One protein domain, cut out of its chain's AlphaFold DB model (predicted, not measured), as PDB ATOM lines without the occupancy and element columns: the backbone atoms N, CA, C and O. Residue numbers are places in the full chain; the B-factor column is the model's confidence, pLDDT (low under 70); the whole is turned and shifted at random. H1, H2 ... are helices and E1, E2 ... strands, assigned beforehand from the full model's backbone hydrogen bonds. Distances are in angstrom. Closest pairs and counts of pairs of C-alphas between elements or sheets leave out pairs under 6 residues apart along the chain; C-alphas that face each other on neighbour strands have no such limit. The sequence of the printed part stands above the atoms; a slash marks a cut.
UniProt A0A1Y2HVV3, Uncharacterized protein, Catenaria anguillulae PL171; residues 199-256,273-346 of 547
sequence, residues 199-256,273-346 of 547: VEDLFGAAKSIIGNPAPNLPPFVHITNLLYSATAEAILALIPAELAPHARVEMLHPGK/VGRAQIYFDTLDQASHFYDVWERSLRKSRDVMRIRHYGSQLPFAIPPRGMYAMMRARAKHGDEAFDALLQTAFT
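Overview. This is residues 199 to 256 and 273 to 346 of the 547 residues of an uncharacterized protein of Catenaria anguillulae PL171 (UniProt A0A1Y2HVV3). Two lobes sit end to end along the longest axis: a small three-stranded sheet with H3 and the short H2 over one face, and a group of three helices, in which H4 leads away from H3, H1 crosses H4, and H5 folds back after H4. A long stretch without named elements, residues 298 to 318, runs from H3 past the sheet's E1 edge to H4. The printed part has 132 residues, with five named helices and three named strands in the order H1 E1 H2 E2 E3 H3 H4 H5; the sheet, E1 - E3 - E2, is antiparallel, and the class is mixed, helices and strands. The whole is compact, with a radius of gyration of the C-alphas of 15.9 A, and spans 47 by 32 by 32 A.

Along the chain. Find C-alpha 199 at (54.545, -18.686, -26.731); from there H1 runs to residue 211 over 18.1 A. Next come E1, residues 220 to 227, 20.1 A, which bends by 57 degrees at residue 224, H2, residues 232 to 236, 6.1 A, and E2, residues 247 to 251, 12.9 A. After the cut, find E3 at C-alpha 273, (47.102, 7.418, -29.511), running 22.8 A to residue 280. H3 takes residues 283 to 297, 20.6 A; H4 takes 319 to 332, 19.8 A; H5 takes 334 to 345, 16.8 A, ending at (63.375, -23.047, -22.440).

Arrangement. Begin at the inner strand E3: N 223 and O 276, 2.8 A apart, are within hydrogen-bond range between it and E1, as are N 250 and O 277, 2.8 A apart, between E2 and E3. E1, H2 and E2 form a split strand-helix-strand unit, two strands running the same way with E3 between them, and its crossover is right-handed. Two layers are formed by the sheet and H3, which is on one face at a height over the sheet of 10.2 A, over E1 and E3, and runs along the strands; on the local plane it stands at 17 degrees to E3. H2 is on the same face, at 8.1 A, only just over E3 with 3 of its 5 C-alphas. Residues 306 to 307 pair antiparallel with residues 222 to 223 of E1. H3 and H4, a helical hairpin, touch at a steep tilt of 44 degrees, opposite ways, closest at the C-alphas of Ser 287 and Pro 319, 5.0 A. H4 touches H1 about perpendicular, at 74 degrees, closest at the C-alphas of Leu 202 and Met 322, 6.2 A. H1 and H5 are close but not clearly touching, with the C-alphas of Glu 200 and Leu 341 closest at 7.4 A. H3 and H5 are apart. In H1, H2, H4 and H5 every O i to N i+4 pair is within hydrogen-bond range; in H3, 10 of 11 are.

Size, cuts and confidence. The C-alphas farthest apart, those of Ser 229 and Ala 336, are 47.9 A apart. Residues 257 to 272 are not printed, and C-alphas 256 and 273 are 12.8 A apart across this cut. The link from H3 to H4 is long, with 21 residues. The mean pLDDT of the printed part is 71.9, and 50 residues are under 70, among them residues 294 to 320.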
ATOM      1  N   VAL A 199      55.267 -17.404 -26.883       85.44
ATOM      2  CA  VAL A 199      54.545 -18.686 -26.731       85.44
ATOM      3  C   VAL A 199      54.176 -18.962 -25.267       85.44
ATOM      4  O   VAL A 199      53.086 -19.475 -25.008       85.44
ATOM      5  N   GLU A 200      55.021 -18.592 -24.306       85.94
ATOM      6  CA  GLU A 200      54.725 -18.700 -22.874       85.94
ATOM      7  C   GLU A 200      53.624 -17.725 -22.445       85.94
ATOM      8  O   GLU A 200      52.653 -18.148 -21.814       85.94
ATOM      9  N   ASP A 201      53.690 -16.463 -22.880       79.31
ATOM     10  CA  ASP A 201      52.618 -15.485 -22.655       79.31
ATOM     11  C   ASP A 201      51.297 -15.923 -23.320       79.31
ATOM     12  O   ASP A 201      50.223 -15.806 -22.718       79.31
ATOM     13  N   LEU A 202      51.350 -16.507 -24.527       80.81
ATOM     14  CA  LEU A 202      50.187 -17.129 -25.175       80.81
ATOM     15  C   LEU A 202      49.609 -18.287 -24.347       80.81
ATOM     16  O   LEU A 202      48.386 -18.385 -24.209       80.81
ATOM     17  N   PHE A 203      50.455 -19.160 -23.793       85.19
ATOM     18  CA  PHE A 203      50.020 -20.304 -22.989       85.19
ATOM     19  C   PHE A 203      49.405 -19.848 -21.667       85.19
ATOM     20  O   PHE A 203      48.300 -20.282 -21.332       85.19
ATOM     21  N   GLY A 204      50.068 -18.924 -20.962       79.12
ATOM     22  CA  GLY A 204      49.596 -18.292 -19.731       79.12
ATOM     23  C   GLY A 204      48.242 -17.607 -19.913       79.12
ATOM     24  O   GLY A 204      47.305 -17.855 -19.146       79.12
ATOM     25  N   ALA A 205      48.091 -16.822 -20.984       72.31
ATOM     26  CA  ALA A 205      46.820 -16.205 -21.343       72.31
ATOM     27  C   ALA A 205      45.735 -17.243 -21.678       72.31
ATOM     28  O   ALA A 205      44.595 -17.084 -21.246       72.31
ATOM     29  N   ALA A 206      46.075 -18.341 -22.363       76.12
ATOM     30  CA  ALA A 206      45.135 -19.431 -22.623       76.12
ATOM     31  C   ALA A 206      44.681 -20.134 -21.326       76.12
ATOM     32  O   ALA A 206      43.483 -20.377 -21.167       76.12
ATOM     33  N   LYS A 207      45.586 -20.389 -20.354       76.31
ATOM     34  CA  LYS A 207      45.178 -20.901 -19.022       76.31
ATOM     35  C   LYS A 207      44.241 -19.902 -18.328       76.31
ATOM     36  O   LYS A 207      43.245 -20.307 -17.736       76.31
ATOM     37  N   SER A 208      44.532 -18.601 -18.428       66.50
ATOM     38  CA  SER A 208      43.731 -17.530 -17.820       66.50
ATOM     39  C   SER A 208      42.315 -17.440 -18.405       66.50
ATOM     40  O   SER A 208      41.362 -17.377 -17.634       66.50
ATOM     41  N   ILE A 209      42.172 -17.507 -19.734       66.69
ATOM     42  CA  ILE A 209      40.882 -17.433 -20.442       66.69
ATOM     43  C   ILE A 209      39.997 -18.655 -20.145       66.69
ATOM     44  O   ILE A 209      38.790 -18.499 -19.979       66.69
ATOM     45  N   ILE A 210      40.573 -19.860 -20.050       66.50
ATOM     46  CA  ILE A 210      39.818 -21.083 -19.715       66.50
ATOM     47  C   ILE A 210      39.486 -21.146 -18.216       66.50
ATOM     48  O   ILE A 210      38.376 -21.527 -17.853       66.50
ATOM     49  N   GLY A 211      40.434 -20.794 -17.342       64.44
ATOM     50  CA  GLY A 211      40.270 -20.890 -15.887       64.44
ATOM     51  C   GLY A 211      39.415 -19.777 -15.274       64.44
ATOM     52  O   GLY A 211      38.784 -19.989 -14.244       64.44
ATOM     53  N   ASN A 212      39.369 -18.603 -15.908       59.16
ATOM     54  CA  ASN A 212      38.474 -17.498 -15.567       59.16
ATOM     55  C   ASN A 212      37.776 -16.994 -16.845       59.16
ATOM     56  O   ASN A 212      38.131 -15.926 -17.355       59.16
ATOM     57  N   PRO A 213      36.795 -17.741 -17.384       56.75
ATOM     58  CA  PRO A 213      36.066 -17.321 -18.571       56.75
ATOM     59  C   PRO A 213      35.247 -16.076 -18.223       56.75
ATOM     60  O   PRO A 213      34.261 -16.159 -17.491       56.75
ATOM     61  N   ALA A 214      35.674 -14.913 -18.720       56.78
ATOM     62  CA  ALA A 214      35.009 -13.642 -18.454       56.78
ATOM     63  C   ALA A 214      33.558 -13.705 -18.973       56.78
ATOM     64  O   ALA A 214      33.353 -13.763 -20.192       56.78
ATOM     65  N   PRO A 215      32.541 -13.732 -18.090       49.34
ATOM     66  CA  PRO A 215      31.196 -14.096 -18.502       49.34
ATOM     67  C   PRO A 215      30.621 -13.023 -19.431       49.34
ATOM     68  O   PRO A 215      30.460 -11.866 -19.046       49.34
ATOM     69  N   ASN A 216      30.257 -13.450 -20.643       59.56
ATOM     70  CA  ASN A 216      29.583 -12.659 -21.677       59.56
ATOM     71  C   ASN A 216      30.432 -11.593 -22.410       59.56
ATOM     72  O   ASN A 216      29.857 -10.688 -23.014       59.56
ATOM     73  N   LEU A 217      31.771 -11.688 -22.422       61.31
ATOM     74  CA  LEU A 217      32.596 -10.878 -23.336       61.31
ATOM     75  C   LEU A 217      32.801 -11.592 -24.690       61.31
ATOM     76  O   LEU A 217      33.457 -12.634 -24.719       61.31
ATOM     77  N   PRO A 218      32.291 -11.052 -25.819       70.50
ATOM     78  CA  PRO A 218      32.547 -11.628 -27.139       70.50
ATOM     79  C   PRO A 218      34.015 -11.425 -27.574       70.50
ATOM     80  O   PRO A 218      34.640 -10.439 -27.162       70.50
ATOM     81  N   PRO A 219      34.579 -12.319 -28.415       72.75
ATOM     82  CA  PRO A 219      35.940 -12.202 -28.947       72.75
ATOM     83  C   PRO A 219      36.224 -10.819 -29.541       72.75
ATOM     84  O   PRO A 219      35.411 -10.295 -30.297       72.75
ATOM     85  N   PHE A 220      37.379 -10.214 -29.238       76.25
ATOM     86  CA  PHE A 220      37.691  -8.874 -29.747       76.25
ATOM     87  C   PHE A 220      39.155  -8.638 -30.118       76.25
ATOM     88  O   PHE A 220      40.078  -9.262 -29.590       76.25
ATOM     89  N   VAL A 221      39.344  -7.672 -31.019       74.56
ATOM     90  CA  VAL A 221      40.623  -7.146 -31.509       74.56
ATOM     91  C   VAL A 221      40.780  -5.709 -31.016       74.56
ATOM     92  O   VAL A 221      39.907  -4.886 -31.264       74.56
ATOM     93  N   HIS A 222      41.865  -5.379 -30.310       74.12
ATOM     94  CA  HIS A 222      42.084  -4.029 -29.778       74.12
ATOM     95  C   HIS A 222      43.150  -3.294 -30.601       74.12
ATOM     96  O   HIS A 222      44.328  -3.643 -30.575       74.12
ATOM     97  N   ILE A 223      42.768  -2.254 -31.335       73.38
ATOM     98  CA  ILE A 223      43.699  -1.492 -32.178       73.38
ATOM     99  C   ILE A 223      44.255  -0.310 -31.382       73.38
ATOM    100  O   ILE A 223      43.497   0.443 -30.768       73.38
ATOM    101  N   THR A 224      45.581  -0.136 -31.402       69.75
ATOM    102  CA  THR A 224      46.264   1.020 -30.802       69.75
ATOM    103  C   THR A 224      46.882   1.933 -31.859       69.75
ATOM    104  O   THR A 224      46.999   1.568 -33.025       69.75
ATOM    105  N   ASN A 225      47.262   3.140 -31.434       67.06
ATOM    106  CA  ASN A 225      47.946   4.149 -32.248       67.06
ATOM    107  C   ASN A 225      47.192   4.565 -33.520       67.06
ATOM    108  O   ASN A 225      47.803   4.904 -34.534       67.06
ATOM    109  N   LEU A 226      45.861   4.586 -33.443       66.50
ATOM    110  CA  LEU A 226      45.028   5.233 -34.449       66.50
ATOM    111  C   LEU A 226      45.300   6.746 -34.460       66.50
ATOM    112  O   LEU A 226      45.655   7.344 -33.435       66.50
ATOM    113  N   LEU A 227      45.105   7.363 -35.624       62.69
ATOM    114  CA  LEU A 227      45.053   8.817 -35.771       62.69
ATOM    115  C   LEU A 227      43.843   9.379 -35.012       62.69
ATOM    116  O   LEU A 227      42.814   8.716 -34.912       62.69
ATOM    117  N   TYR A 228      43.933  10.620 -34.531       65.56
ATOM    118  CA  TYR A 228      42.807  11.292 -33.863       65.56
ATOM    119  C   TYR A 228      41.576  11.462 -34.780       65.56
ATOM    120  O   TYR A 228      40.449  11.526 -34.306       65.56
ATOM    121  N   SER A 229      41.788  11.490 -36.099       67.94
ATOM    122  CA  SER A 229      40.743  11.538 -37.130       67.94
ATOM    123  C   SER A 229      40.141  10.173 -37.501       67.94
ATOM    124  O   SER A 229      39.278  10.119 -38.374       67.94
ATOM    125  N   ALA A 230      40.585   9.066 -36.894       71.62
ATOM    126  CA  ALA A 230      40.019   7.747 -37.166       71.62
ATOM    127  C   ALA A 230      38.663   7.587 -36.460       71.62
ATOM    128  O   ALA A 230      38.590   7.628 -35.232       71.62
ATOM    129  N   THR A 231      37.600   7.380 -37.236       78.69
ATOM    130  CA  THR A 231      36.241   7.141 -36.728       78.69
ATOM    131  C   THR A 231      35.890   5.648 -36.742       78.69
ATOM    132  O   THR A 231      36.606   4.837 -37.338       78.69
ATOM    133  N   ALA A 232      34.776   5.264 -36.109       83.56
ATOM    134  CA  ALA A 232      34.306   3.879 -36.127       83.56
ATOM    135  C   ALA A 232      33.975   3.411 -37.557       83.56
ATOM    136  O   ALA A 232      34.308   2.292 -37.938       83.56
ATOM    137  N   GLU A 233      33.397   4.293 -38.372       83.06
ATOM    138  CA  GLU A 233      33.022   4.058 -39.768       83.06
ATOM    139  C   GLU A 233      34.263   3.884 -40.652       83.06
ATOM    140  O   GLU A 233      34.304   2.986 -41.490       83.06
ATOM    141  N   ALA A 234      35.308   4.688 -40.425       81.44
ATOM    142  CA  ALA A 234      36.586   4.553 -41.123       81.44
ATOM    143  C   ALA A 234      37.289   3.221 -40.804       81.44
ATOM    144  O   ALA A 234      37.958   2.654 -41.665       81.44
ATOM    145  N   ILE A 235      37.119   2.696 -39.585       80.88
ATOM    146  CA  ILE A 235      37.620   1.370 -39.199       80.88
ATOM    147  C   ILE A 235      36.748   0.266 -39.808       80.88
ATOM    148  O   ILE A 235      37.302  -0.666 -40.385       80.88
ATOM    149  N   LEU A 236      35.414   0.384 -39.746       85.38
ATOM    150  CA  LEU A 236      34.465  -0.546 -40.378       85.38
ATOM    151  C   LEU A 236      34.721  -0.684 -41.888       85.38
ATOM    152  O   LEU A 236      34.733  -1.798 -42.401       85.38
ATOM    153  N   ALA A 237      35.012   0.417 -42.585       82.25
ATOM    154  CA  ALA A 237      35.349   0.426 -44.012       82.25
ATOM    155  C   ALA A 237      36.689  -0.265 -44.357       82.25
ATOM    156  O   ALA A 237      36.944  -0.563 -45.522       82.25
ATOM    157  N   LEU A 238      37.543  -0.525 -43.360       80.44
ATOM    158  CA  LEU A 238      38.781  -1.302 -43.494       80.44
ATOM    159  C   LEU A 238      38.601  -2.782 -43.089       80.44
ATOM    160  O   LEU A 238      39.522  -3.584 -43.271       80.44
ATOM    161  N   ILE A 239      37.435  -3.166 -42.557       85.25
ATOM    162  CA  ILE A 239      37.063  -4.567 -42.326       85.25
ATOM    163  C   ILE A 239      36.622  -5.182 -43.669       85.25
ATOM    164  O   ILE A 239      35.863  -4.551 -44.405       85.25
ATOM    165  N   PRO A 240      37.048  -6.413 -44.019       87.06
ATOM    166  CA  PRO A 240      36.524  -7.115 -45.191       87.06
ATOM    167  C   PRO A 240      34.994  -7.196 -45.175       87.06
ATOM    168  O   PRO A 240      34.407  -7.476 -44.131       87.06
ATOM    169  N   ALA A 241      34.345  -7.032 -46.330       88.06
ATOM    170  CA  ALA A 241      32.880  -7.059 -46.434       88.06
ATOM    171  C   ALA A 241      32.246  -8.378 -45.933       88.06
ATOM    172  O   ALA A 241      31.119  -8.369 -45.453       88.06
ATOM    173  N   GLU A 242      32.992  -9.489 -45.978       91.12
ATOM    174  CA  GLU A 242      32.628 -10.791 -45.389       91.12
ATOM    175  C   GLU A 242      32.515 -10.761 -43.849       91.12
ATOM    176  O   GLU A 242      31.795 -11.562 -43.261       91.12
ATOM    177  N   LEU A 243      33.257  -9.867 -43.189       89.19
ATOM    178  CA  LEU A 243      33.380  -9.779 -41.730       89.19
ATOM    179  C   LEU A 243      32.672  -8.552 -41.142       89.19
ATOM    180  O   LEU A 243      32.326  -8.571 -39.965       89.19
ATOM    181  N   ALA A 244      32.438  -7.501 -41.932       88.25
ATOM    182  CA  ALA A 244      31.801  -6.266 -41.474       88.25
ATOM    183  C   ALA A 244      30.406  -6.457 -40.821       88.25
ATOM    184  O   ALA A 244      30.165  -5.807 -39.806       88.25
ATOM    185  N   PRO A 245      29.511  -7.361 -41.290       91.44
ATOM    186  CA  PRO A 245      28.236  -7.637 -40.610       91.44
ATOM    187  C   PRO A 245      28.390  -8.252 -39.213       91.44
ATOM    188  O   PRO A 245      27.481  -8.156 -38.396       91.44
ATOM    189  N   HIS A 246      29.542  -8.873 -38.950       88.88
ATOM    190  CA  HIS A 246      29.883  -9.575 -37.714       88.88
ATOM    191  C   HIS A 246      30.825  -8.762 -36.817       88.88
ATOM    192  O   HIS A 246      31.412  -9.319 -35.894       88.88
ATOM    193  N   ALA A 247      31.038  -7.474 -37.109       89.06
ATOM    194  CA  ALA A 247      32.044  -6.649 -36.451       89.06
ATOM    195  C   ALA A 247      31.429  -5.409 -35.790       89.06
ATOM    196  O   ALA A 247      30.894  -4.525 -36.458       89.06
ATOM    197  N   ARG A 248      31.575  -5.289 -34.467       91.56
ATOM    198  CA  ARG A 248      31.155  -4.103 -33.702       91.56
ATOM    199  C   ARG A 248      32.375  -3.308 -33.248       91.56
ATOM    200  O   ARG A 248      33.092  -3.752 -32.353       91.56
ATOM    201  N   VAL A 249      32.587  -2.125 -33.821       88.75
ATOM    202  CA  VAL A 249      33.675  -1.209 -33.433       88.75
ATOM    203  C   VAL A 249      33.228  -0.297 -32.284       88.75
ATOM    204  O   VAL A 249      32.267   0.455 -32.420       88.75
ATOM    205  N   GLU A 250      33.948  -0.327 -31.164       87.94
ATOM    206  CA  GLU A 250      33.853   0.631 -30.056       87.94
ATOM    207  C   GLU A 250      35.119   1.499 -30.021       87.94
ATOM    208  O   GLU A 250      36.231   0.989 -29.863       87.94
ATOM    209  N   MET A 251      34.961   2.818 -30.149       81.81
ATOM    210  CA  MET A 251      36.065   3.774 -30.016       81.81
ATOM    211  C   MET A 251      36.372   4.040 -28.538       81.81
ATOM    212  O   MET A 251      35.487   4.368 -27.747       81.81
ATOM    213  N   LEU A 252      37.645   3.931 -28.160       74.94
ATOM    214  CA  LEU A 252      38.098   4.081 -26.779       74.94
ATOM    215  C   LEU A 252      38.711   5.462 -26.546       74.94
ATOM    216  O   LEU A 252      39.880   5.711 -26.848       74.94
ATOM    217  N   HIS A 253      37.910   6.351 -25.964       63.25
ATOM    218  CA  HIS A 253      38.336   7.692 -25.571       63.25
ATOM    219  C   HIS A 253      39.396   7.674 -24.446       63.25
ATOM    220  O   HIS A 253      39.408   6.750 -23.619       63.25
ATOM    221  N   PRO A 254      40.248   8.714 -24.342       52.88
ATOM    222  CA  PRO A 254      41.079   8.945 -23.161       52.88
ATOM    223  C   PRO A 254      40.200   8.983 -21.898       52.88
ATOM    224  O   PRO A 254      39.304   9.813 -21.794       52.88
ATOM    225  N   GLY A 255      40.413   8.039 -20.976       43.12
ATOM    226  CA  GLY A 255      39.559   7.819 -19.796       43.12
ATOM    227  C   GLY A 255      38.869   6.446 -19.758       43.12
ATOM    228  O   GLY A 255      38.794   5.847 -18.693       43.12
ATOM    229  N   LYS A 256      38.478   5.870 -20.908       47.47
ATOM    230  CA  LYS A 256      38.010   4.464 -21.024       47.47
ATOM    231  C   LYS A 256      39.151   3.470 -21.322       47.47
ATOM    232  O   LYS A 256      38.925   2.349 -21.768       47.47
ATOM    233  N   VAL A 273      47.428   8.816 -29.196       55.31
ATOM    234  CA  VAL A 273      47.102   7.418 -29.511       55.31
ATOM    235  C   VAL A 273      45.583   7.197 -29.440       55.31
ATOM    236  O   VAL A 273      45.057   6.872 -28.374       55.31
ATOM    237  N   GLY A 274      44.881   7.305 -30.572       64.00
ATOM    238  CA  GLY A 274      43.512   6.793 -30.679       64.00
ATOM    239  C   GLY A 274      43.488   5.268 -30.516       64.00
ATOM    240  O   GLY A 274      44.474   4.588 -30.834       64.00
ATOM    241  N   ARG A 275      42.387   4.715 -29.995       76.12
ATOM    242  CA  ARG A 275      42.221   3.268 -29.767       76.12
ATOM    243  C   ARG A 275      40.800   2.814 -30.070       76.12
ATOM    244  O   ARG A 275      39.865   3.602 -29.952       76.12
ATOM    245  N   ALA A 276      40.650   1.541 -30.409       81.62
ATOM    246  CA  ALA A 276      39.355   0.908 -30.628       81.62
ATOM    247  C   ALA A 276      39.363  -0.550 -30.153       81.62
ATOM    248  O   ALA A 276      40.412  -1.197 -30.157       81.62
ATOM    249  N   GLN A 277      38.197  -1.080 -29.795       85.75
ATOM    250  CA  GLN A 277      37.932  -2.515 -29.708       85.75
ATOM    251  C   GLN A 277      36.969  -2.902 -30.827       85.75
ATOM    252  O   GLN A 277      35.957  -2.243 -31.029       85.75
ATOM    253  N   ILE A 278      37.284  -3.966 -31.554       86.12
ATOM    254  CA  ILE A 278      36.423  -4.544 -32.583       86.12
ATOM    255  C   ILE A 278      35.998  -5.911 -32.074       86.12
ATOM    256  O   ILE A 278      36.819  -6.827 -32.021       86.12
ATOM    257  N   TYR A 279      34.749  -6.019 -31.638       86.50
ATOM    258  CA  TYR A 279      34.153  -7.273 -31.189       86.50
ATOM    259  C   TYR A 279      33.633  -8.060 -32.394       86.50
ATOM    260  O   TYR A 279      33.127  -7.453 -33.340       86.50
ATOM    261  N   PHE A 280      33.729  -9.384 -32.331       85.38
ATOM    262  CA  PHE A 280      33.248 -10.333 -33.331       85.38
ATOM    263  C   PHE A 280      32.395 -11.417 -32.674       85.38
ATOM    264  O   PHE A 280      32.614 -11.744 -31.506       85.38
ATOM    265  N   ASP A 281      31.469 -12.017 -33.425       83.19
ATOM    266  CA  ASP A 281      30.624 -13.103 -32.908       83.19
ATOM    267  C   ASP A 281      31.449 -14.362 -32.578       83.19
ATOM    268  O   ASP A 281      31.128 -15.101 -31.646       83.19
ATOM    269  N   THR A 282      32.535 -14.610 -33.322       78.62
ATOM    270  CA  THR A 282      33.394 -15.796 -33.170       78.62
ATOM    271  C   THR A 282      34.894 -15.475 -33.169       78.62
ATOM    272  O   THR A 282      35.361 -14.480 -33.732       78.62
ATOM    273  N   LEU A 283      35.683 -16.368 -32.559       70.06
ATOM    274  CA  LEU A 283      37.148 -16.275 -32.539       70.06
ATOM    275  C   LEU A 283      37.756 -16.420 -33.945       70.06
ATOM    276  O   LEU A 283      38.780 -15.798 -34.235       70.06
ATOM    277  N   ASP A 284      37.117 -17.186 -34.829       72.25
ATOM    278  CA  ASP A 284      37.578 -17.400 -36.203       72.25
ATOM    279  C   ASP A 284      37.418 -16.134 -37.056       72.25
ATOM    280  O   ASP A 284      38.329 -15.777 -37.804       72.25
ATOM    281  N   GLN A 285      36.323 -15.383 -36.884       80.06
ATOM    282  CA  GLN A 285      36.135 -14.067 -37.513       80.06
ATOM    283  C   GLN A 285      37.171 -13.049 -37.015       80.06
ATOM    284  O   GLN A 285      37.821 -12.390 -37.829       80.06
ATOM    285  N   ALA A 286      37.391 -12.968 -35.695       76.69
ATOM    286  CA  ALA A 286      38.427 -12.115 -35.106       76.69
ATOM    287  C   ALA A 286      39.838 -12.482 -35.611       76.69
ATOM    288  O   ALA A 286      40.673 -11.606 -35.852       76.69
ATOM    289  N   SER A 287      40.092 -13.778 -35.820       69.50
ATOM    290  CA  SER A 287      41.341 -14.291 -36.387       69.50
ATOM    291  C   SER A 287      41.491 -13.940 -37.862       69.50
ATOM    292  O   SER A 287      42.530 -13.406 -38.242       69.50
ATOM    293  N   HIS A 288      40.458 -14.157 -38.682       77.12
ATOM    294  CA  HIS A 288      40.454 -13.796 -40.101       77.12
ATOM    295  C   HIS A 288      40.672 -12.288 -40.291       77.12
ATOM    296  O   HIS A 288      41.501 -11.889 -41.112       77.12
ATOM    297  N   PHE A 289      40.018 -11.455 -39.472       81.00
ATOM    298  CA  PHE A 289      40.231 -10.010 -39.458       81.00
ATOM    299  C   PHE A 289      41.684  -9.641 -39.143       81.00
ATOM    300  O   PHE A 289      42.307  -8.927 -39.928       81.00
ATOM    301  N   TYR A 290      42.239 -10.143 -38.031       73.88
ATOM    302  CA  TYR A 290      43.626  -9.870 -37.643       73.88
ATOM    303  C   TYR A 290      44.597 -10.239 -38.769       73.88
ATOM    304  O   TYR A 290      45.503  -9.478 -39.105       73.88
ATOM    305  N   ASP A 291      44.387 -11.404 -39.382       70.81
ATOM    306  CA  ASP A 291      45.273 -11.947 -40.399       70.81
ATOM    307  C   ASP A 291      45.277 -11.115 -41.692       70.81
ATOM    308  O   ASP A 291      46.338 -10.930 -42.297       70.81
ATOM    309  N   VAL A 292      44.116 -10.581 -42.095       75.25
ATOM    310  CA  VAL A 292      43.981  -9.639 -43.220       75.25
ATOM    311  C   VAL A 292      44.546  -8.266 -42.855       75.25
ATOM    312  O   VAL A 292      45.344  -7.715 -43.616       75.25
ATOM    313  N   TRP A 293      44.207  -7.729 -41.680       74.31
ATOM    314  CA  TRP A 293      44.667  -6.411 -41.241       74.31
ATOM    315  C   TRP A 293      46.193  -6.357 -41.126       74.31
ATOM    316  O   TRP A 293      46.809  -5.436 -41.651       74.31
ATOM    317  N   GLU A 294      46.840  -7.374 -40.549       66.69
ATOM    318  CA  GLU A 294      48.305  -7.446 -40.443       66.69
ATOM    319  C   GLU A 294      48.999  -7.446 -41.823       66.69
ATOM    320  O   GLU A 294      50.067  -6.854 -41.987       66.69
ATOM    321  N   ARG A 295      48.377  -8.037 -42.859       65.62
ATOM    322  CA  ARG A 295      48.880  -7.965 -44.247       65.62
ATOM    323  C   ARG A 295      48.743  -6.563 -44.842       65.62
ATOM    324  O   ARG A 295      49.617  -6.153 -45.605       65.62
ATOM    325  N   SER A 296      47.687  -5.833 -44.490       65.25
ATOM    326  CA  SER A 296      47.507  -4.424 -44.859       65.25
ATOM    327  C   SER A 296      48.485  -3.510 -44.110       65.25
ATOM    328  O   SER A 296      49.078  -2.627 -44.728       65.25
ATOM    329  N   LEU A 297      48.759  -3.771 -42.823       61.12
ATOM    330  CA  LEU A 297      49.774  -3.049 -42.041       61.12
ATOM    331  C   LEU A 297      51.176  -3.186 -42.642       61.12
ATOM    332  O   LEU A 297      51.894  -2.203 -42.738       61.12
ATOM    333  N   ARG A 298      51.559  -4.366 -43.145       53.38
ATOM    334  CA  ARG A 298      52.850  -4.535 -43.849       53.38
ATOM    335  C   ARG A 298      52.983  -3.690 -45.130       53.38
ATOM    336  O   ARG A 298      54.082  -3.606 -45.669       53.38
ATOM    337  N   LYS A 299      51.895  -3.081 -45.622       53.44
ATOM    338  CA  LYS A 299      51.874  -2.171 -46.783       53.44
ATOM    339  C   LYS A 299      51.670  -0.696 -46.411       53.44
ATOM    340  O   LYS A 299      52.014   0.160 -47.221       53.44
ATOM    341  N   SER A 300      51.124  -0.389 -45.233       44.84
ATOM    342  CA  SER A 300      50.843   0.979 -44.774       44.84
ATOM    343  C   SER A 300      51.778   1.385 -43.638       44.84
ATOM    344  O   SER A 300      51.883   0.691 -42.630       44.84
ATOM    345  N   ARG A 301      52.447   2.535 -43.775       44.34
ATOM    346  CA  ARG A 301      53.369   3.050 -42.747       44.34
ATOM    347  C   ARG A 301      52.653   3.658 -41.533       44.34
ATOM    348  O   ARG A 301      53.296   3.877 -40.513       44.34
ATOM    349  N   ASP A 302      51.347   3.906 -41.632       40.78
ATOM    350  CA  ASP A 302      50.674   4.923 -40.812       40.78
ATOM    351  C   ASP A 302      49.855   4.361 -39.635       40.78
ATOM    352  O   ASP A 302      49.264   5.122 -38.868       40.78
ATOM    353  N   VAL A 303      49.813   3.033 -39.457       43.75
ATOM    354  CA  VAL A 303      49.035   2.369 -38.392       43.75
ATOM    355  C   VAL A 303      49.923   1.400 -37.609       43.75
ATOM    356  O   VAL A 303      50.362   0.375 -38.128       43.75
ATOM    357  N   MET A 304      50.188   1.705 -36.333       49.44
ATOM    358  CA  MET A 304      51.141   0.950 -35.510       49.44
ATOM    359  C   MET A 304      50.497   0.182 -34.345       49.44
ATOM    360  O   MET A 304      50.132   0.758 -33.327       49.44
ATOM    361  N   ARG A 305      50.548  -1.153 -34.457       48.22
ATOM    362  CA  ARG A 305      50.254  -2.175 -33.428       48.22
ATOM    363  C   ARG A 305      48.771  -2.400 -33.083       48.22
ATOM    364  O   ARG A 305      48.095  -1.576 -32.467       48.22
ATOM    365  N   ILE A 306      48.329  -3.621 -33.377       45.50
ATOM    366  CA  ILE A 306      47.191  -4.283 -32.729       45.50
ATOM    367  C   ILE A 306      47.660  -4.835 -31.364       45.50
ATOM    368  O   ILE A 306      48.839  -5.141 -31.189       45.50
ATOM    369  N   ARG A 307      46.744  -4.971 -30.402       46.59
ATOM    370  CA  ARG A 307      46.881  -5.737 -29.153       46.59
ATOM    371  C   ARG A 307      45.601  -6.546 -28.903       46.59
ATOM    372  O   ARG A 307      44.589  -6.332 -29.566       46.59
ATOM    373  N   HIS A 308      45.615  -7.440 -27.921       42.19
ATOM    374  CA  HIS A 308      44.430  -8.190 -27.497       42.19
ATOM    375  C   HIS A 308      44.419  -8.312 -25.976       42.19
ATOM    376  O   HIS A 308      45.446  -8.602 -25.379       42.19
ATOM    377  N   TYR A 309      43.260  -8.087 -25.359       43.41
ATOM    378  CA  TYR A 309      43.119  -7.959 -23.903       43.41
ATOM    379  C   TYR A 309      42.094  -8.965 -23.347       43.41
ATOM    380  O   TYR A 309      41.176  -8.594 -22.622       43.41
ATOM    381  N   GLY A 310      42.226 -10.243 -23.722       37.44
ATOM    382  CA  GLY A 310      41.433 -11.334 -23.129       37.44
ATOM    383  C   GLY A 310      41.885 -11.702 -21.708       37.44
ATOM    384  O   GLY A 310      41.080 -12.124 -20.887       37.44
ATOM    385  N   SER A 311      43.167 -11.486 -21.407       35.88
ATOM    386  CA  SER A 311      43.784 -11.615 -20.085       35.88
ATOM    387  C   SER A 311      44.156 -10.239 -19.524       35.88
ATOM    388  O   SER A 311      44.432  -9.308 -20.280       35.88
ATOM    389  N   GLN A 312      44.243 -10.108 -18.197       35.84
ATOM    390  CA  GLN A 312      44.552  -8.847 -17.488       35.84
ATOM    391  C   GLN A 312      46.038  -8.411 -17.587       35.84
ATOM    392  O   GLN A 312      46.553  -7.711 -16.719       35.84
ATOM    393  N   LEU A 313      46.739  -8.826 -18.647       36.06
ATOM    394  CA  LEU A 313      48.160  -8.582 -18.904       36.06
ATOM    395  C   LEU A 313      48.314  -7.817 -20.234       36.06
ATOM    396  O   LEU A 313      47.641  -8.167 -21.204       36.06
ATOM    397  N   PRO A 314      49.172  -6.781 -20.330       38.78
ATOM    398  CA  PRO A 314      49.159  -5.824 -21.443       38.78
ATOM    399  C   PRO A 314      49.878  -6.280 -22.732       38.78
ATOM    400  O   PRO A 314      50.441  -5.444 -23.454       38.78
ATOM    401  N   PHE A 315      49.848  -7.582 -23.031       44.16
ATOM    402  CA  PHE A 315      50.538  -8.197 -24.168       44.16
ATOM    403  C   PHE A 315      49.688  -8.248 -25.450       44.16
ATOM    404  O   PHE A 315      48.465  -8.138 -25.427       44.16
ATOM    405  N   ALA A 316      50.339  -8.371 -26.608       50.84
ATOM    406  CA  ALA A 316      49.684  -8.305 -27.915       50.84
ATOM    407  C   ALA A 316      49.425  -9.705 -28.503       50.84
ATOM    408  O   ALA A 316      50.048 -10.085 -29.486       50.84
ATOM    409  N   ILE A 317      48.507 -10.462 -27.898       56.53
ATOM    410  CA  ILE A 317      48.173 -11.845 -28.292       56.53
ATOM    411  C   ILE A 317      47.575 -11.901 -29.716       56.53
ATOM    412  O   ILE A 317      46.444 -11.455 -29.898       56.53
ATOM    413  N   PRO A 318      48.249 -12.461 -30.742       63.09
ATOM    414  CA  PRO A 318      47.624 -12.666 -32.049       63.09
ATOM    415  C   PRO A 318      46.551 -13.772 -31.952       63.09
ATOM    416  O   PRO A 318      46.866 -14.864 -31.472       63.09
ATOM    417  N   PRO A 319      45.315 -13.584 -32.459       63.88
ATOM    418  CA  PRO A 319      44.249 -14.585 -32.344       63.88
ATOM    419  C   PRO A 319      44.596 -15.921 -32.996       63.88
ATOM    420  O   PRO A 319      44.265 -16.965 -32.454       63.88
ATOM    421  N   ARG A 320      45.355 -15.901 -34.102       67.88
ATOM    422  CA  ARG A 320      45.896 -17.111 -34.741       67.88
ATOM    423  C   ARG A 320      46.840 -17.887 -33.812       67.88
ATOM    424  O   ARG A 320      46.786 -19.112 -33.778       67.88
ATOM    425  N   GLY A 321      47.676 -17.178 -33.050       74.50
ATOM    426  CA  GLY A 321      48.551 -17.775 -32.038       74.50
ATOM    427  C   GLY A 321      47.749 -18.340 -30.869       74.50
ATOM    428  O   GLY A 321      47.997 -19.466 -30.456       74.50
ATOM    429  N   MET A 322      46.722 -17.616 -30.408       75.94
ATOM    430  CA  MET A 322      45.788 -18.107 -29.390       75.94
ATOM    431  C   MET A 322      45.012 -19.343 -29.869       75.94
ATOM    432  O   MET A 322      44.912 -20.316 -29.135       75.94
ATOM    433  N   TYR A 323      44.526 -19.373 -31.111       76.19
ATOM    434  CA  TYR A 323      43.855 -20.539 -31.693       76.19
ATOM    435  C   TYR A 323      44.789 -21.758 -31.764       76.19
ATOM    436  O   TYR A 323      44.424 -22.846 -31.319       76.19
ATOM    437  N   ALA A 324      46.016 -21.578 -32.268       81.31
ATOM    438  CA  ALA A 324      47.010 -22.650 -32.326       81.31
ATOM    439  C   ALA A 324      47.396 -23.157 -30.924       81.31
ATOM    440  O   ALA A 324      47.483 -24.366 -30.713       81.31
ATOM    441  N   MET A 325      47.539 -22.247 -29.957       85.81
ATOM    442  CA  MET A 325      47.767 -22.548 -28.544       85.81
ATOM    443  C   MET A 325      46.609 -23.348 -27.931       85.81
ATOM    444  O   MET A 325      46.826 -24.398 -27.336       85.81
ATOM    445  N   MET A 326      45.366 -22.900 -28.118       80.50
ATOM    446  CA  MET A 326      44.163 -23.583 -27.629       80.50
ATOM    447  C   MET A 326      44.019 -24.983 -28.242       80.50
ATOM    448  O   MET A 326      43.680 -25.927 -27.531       80.50
ATOM    449  N   ARG A 327      44.345 -25.149 -29.533       83.00
ATOM    450  CA  ARG A 327      44.352 -26.456 -30.210       83.00
ATOM    451  C   ARG A 327      45.446 -27.386 -29.671       83.00
ATOM    452  O   ARG A 327      45.156 -28.551 -29.412       83.00
ATOM    453  N   ALA A 328      46.664 -26.887 -29.464       86.06
ATOM    454  CA  ALA A 328      47.759 -27.674 -28.893       86.06
ATOM    455  C   ALA A 328      47.460 -28.096 -27.441       86.06
ATOM    456  O   ALA A 328      47.600 -29.267 -27.091       86.06
ATOM    457  N   ARG A 329      46.922 -27.179 -26.625       85.31
ATOM    458  CA  ARG A 329      46.402 -27.471 -25.279       85.31
ATOM    459  C   ARG A 329      45.297 -28.528 -25.286       85.31
ATOM    460  O   ARG A 329      45.293 -29.386 -24.416       85.31
ATOM    461  N   ALA A 330      44.374 -28.488 -26.246       80.19
ATOM    462  CA  ALA A 330      43.306 -29.485 -26.360       80.19
ATOM    463  C   ALA A 330      43.811 -30.872 -26.812       80.19
ATOM    464  O   ALA A 330      43.181 -31.876 -26.496       80.19
ATOM    465  N   LYS A 331      44.941 -30.929 -27.533       87.19
ATOM    466  CA  LYS A 331      45.596 -32.166 -27.998       87.19
ATOM    467  C   LYS A 331      46.424 -32.845 -26.899       87.19
ATOM    468  O   LYS A 331      46.359 -34.062 -26.768       87.19
ATOM    469  N   HIS A 332      47.181 -32.068 -26.120       85.94
ATOM    470  CA  HIS A 332      48.145 -32.580 -25.129       85.94
ATOM    471  C   HIS A 332      47.678 -32.470 -23.668       85.94
ATOM    472  O   HIS A 332      48.158 -33.207 -22.810       85.94
ATOM    473  N   GLY A 333      46.748 -31.567 -23.363       87.38
ATOM    474  CA  GLY A 333      46.408 -31.178 -21.993       87.38
ATOM    475  C   GLY A 333      47.386 -30.158 -21.396       87.38
ATOM    476  O   GLY A 333      48.471 -29.908 -21.922       87.38
ATOM    477  N   ASP A 334      46.982 -29.546 -20.279       85.69
ATOM    478  CA  ASP A 334      47.734 -28.478 -19.610       85.69
ATOM    479  C   ASP A 334      49.151 -28.901 -19.196       85.69
ATOM    480  O   ASP A 334      50.097 -28.168 -19.459       85.69
ATOM    481  N   GLU A 335      49.298 -30.058 -18.549       90.88
ATOM    482  CA  GLU A 335      50.559 -30.488 -17.928       90.88
ATOM    483  C   GLU A 335      51.603 -30.937 -18.959       90.88
ATOM    484  O   GLU A 335      52.772 -30.568 -18.859       90.88
ATOM    485  N   ALA A 336      51.186 -31.688 -19.983       88.69
ATOM    486  CA  ALA A 336      52.092 -32.154 -21.031       88.69
ATOM    487  C   ALA A 336      52.523 -31.016 -21.968       88.69
ATOM    488  O   ALA A 336      53.687 -30.972 -22.370       88.69
ATOM    489  N   PHE A 337      51.635 -30.058 -22.270       89.12
ATOM    490  CA  PHE A 337      52.024 -28.882 -23.051       89.12
ATOM    491  C   PHE A 337      52.952 -27.943 -22.260       89.12
ATOM    492  O   PHE A 337      53.913 -27.430 -22.829       89.12
ATOM    493  N   ASP A 338      52.729 -27.767 -20.950       90.62
ATOM    494  CA  ASP A 338      53.674 -27.052 -20.076       90.62
ATOM    495  C   ASP A 338      55.040 -27.755 -20.099       90.62
ATOM    496  O   ASP A 338      56.044 -27.130 -20.410       90.62
ATOM    497  N   ALA A 339      55.099 -29.080 -19.917       90.12
ATOM    498  CA  ALA A 339      56.355 -29.836 -19.998       90.12
ATOM    499  C   ALA A 339      57.072 -29.705 -21.366       90.12
ATOM    500  O   ALA A 339      58.301 -29.560 -21.418       90.12
ATOM    501  N   LEU A 340      56.328 -29.700 -22.479       89.62
ATOM    502  CA  LEU A 340      56.868 -29.469 -23.824       89.62
ATOM    503  C   LEU A 340      57.464 -28.055 -23.969       89.62
ATOM    504  O   LEU A 340      58.554 -27.886 -24.520       89.62
ATOM    505  N   LEU A 341      56.786 -27.043 -23.427       90.19
ATOM    506  CA  LEU A 341      57.254 -25.659 -23.417       90.19
ATOM    507  C   LEU A 341      58.459 -25.464 -22.478       90.19
ATOM    508  O   LEU A 341      59.466 -24.871 -22.869       90.19
ATOM    509  N   GLN A 342      58.425 -26.037 -21.273       90.56
ATOM    510  CA  GLN A 342      59.535 -25.983 -20.321       90.56
ATOM    511  C   GLN A 342      60.796 -26.662 -20.871       90.56
ATOM    512  O   GLN A 342      61.898 -26.216 -20.556       90.56
ATOM    513  N   THR A 343      60.684 -27.686 -21.725       87.88
ATOM    514  CA  THR A 343      61.852 -28.275 -22.414       87.88
ATOM    515  C   THR A 343      62.396 -27.404 -23.559       87.88
ATOM    516  O   THR A 343      63.596 -27.474 -23.841       87.88
ATOM    517  N   ALA A 344      61.589 -26.503 -24.133       85.00
ATOM    518  CA  ALA A 344      62.047 -25.497 -25.099       85.00
ATOM    519  C   ALA A 344      62.888 -24.384 -24.458       85.00
ATOM    520  O   ALA A 344      63.879 -23.947 -25.052       85.00
ATOM    521  N   PHE A 345      62.561 -23.979 -23.228       83.38
ATOM    522  CA  PHE A 345      63.375 -23.047 -22.440       83.38
ATOM    523  C   PHE A 345      64.545 -23.733 -21.731       83.38
ATOM    524  O   PHE A 345      65.706 -23.337 -21.886       83.38
ATOM    525  N   THR A 346      64.269 -24.782 -20.957       78.94
ATOM    526  CA  THR A 346      65.250 -25.420 -20.070       78.94
ATOM    527  C   THR A 346      66.392 -26.027 -20.873       78.94
ATOM    528  O   THR A 346      66.197 -26.611 -21.936       78.94
TER     529      THR A 346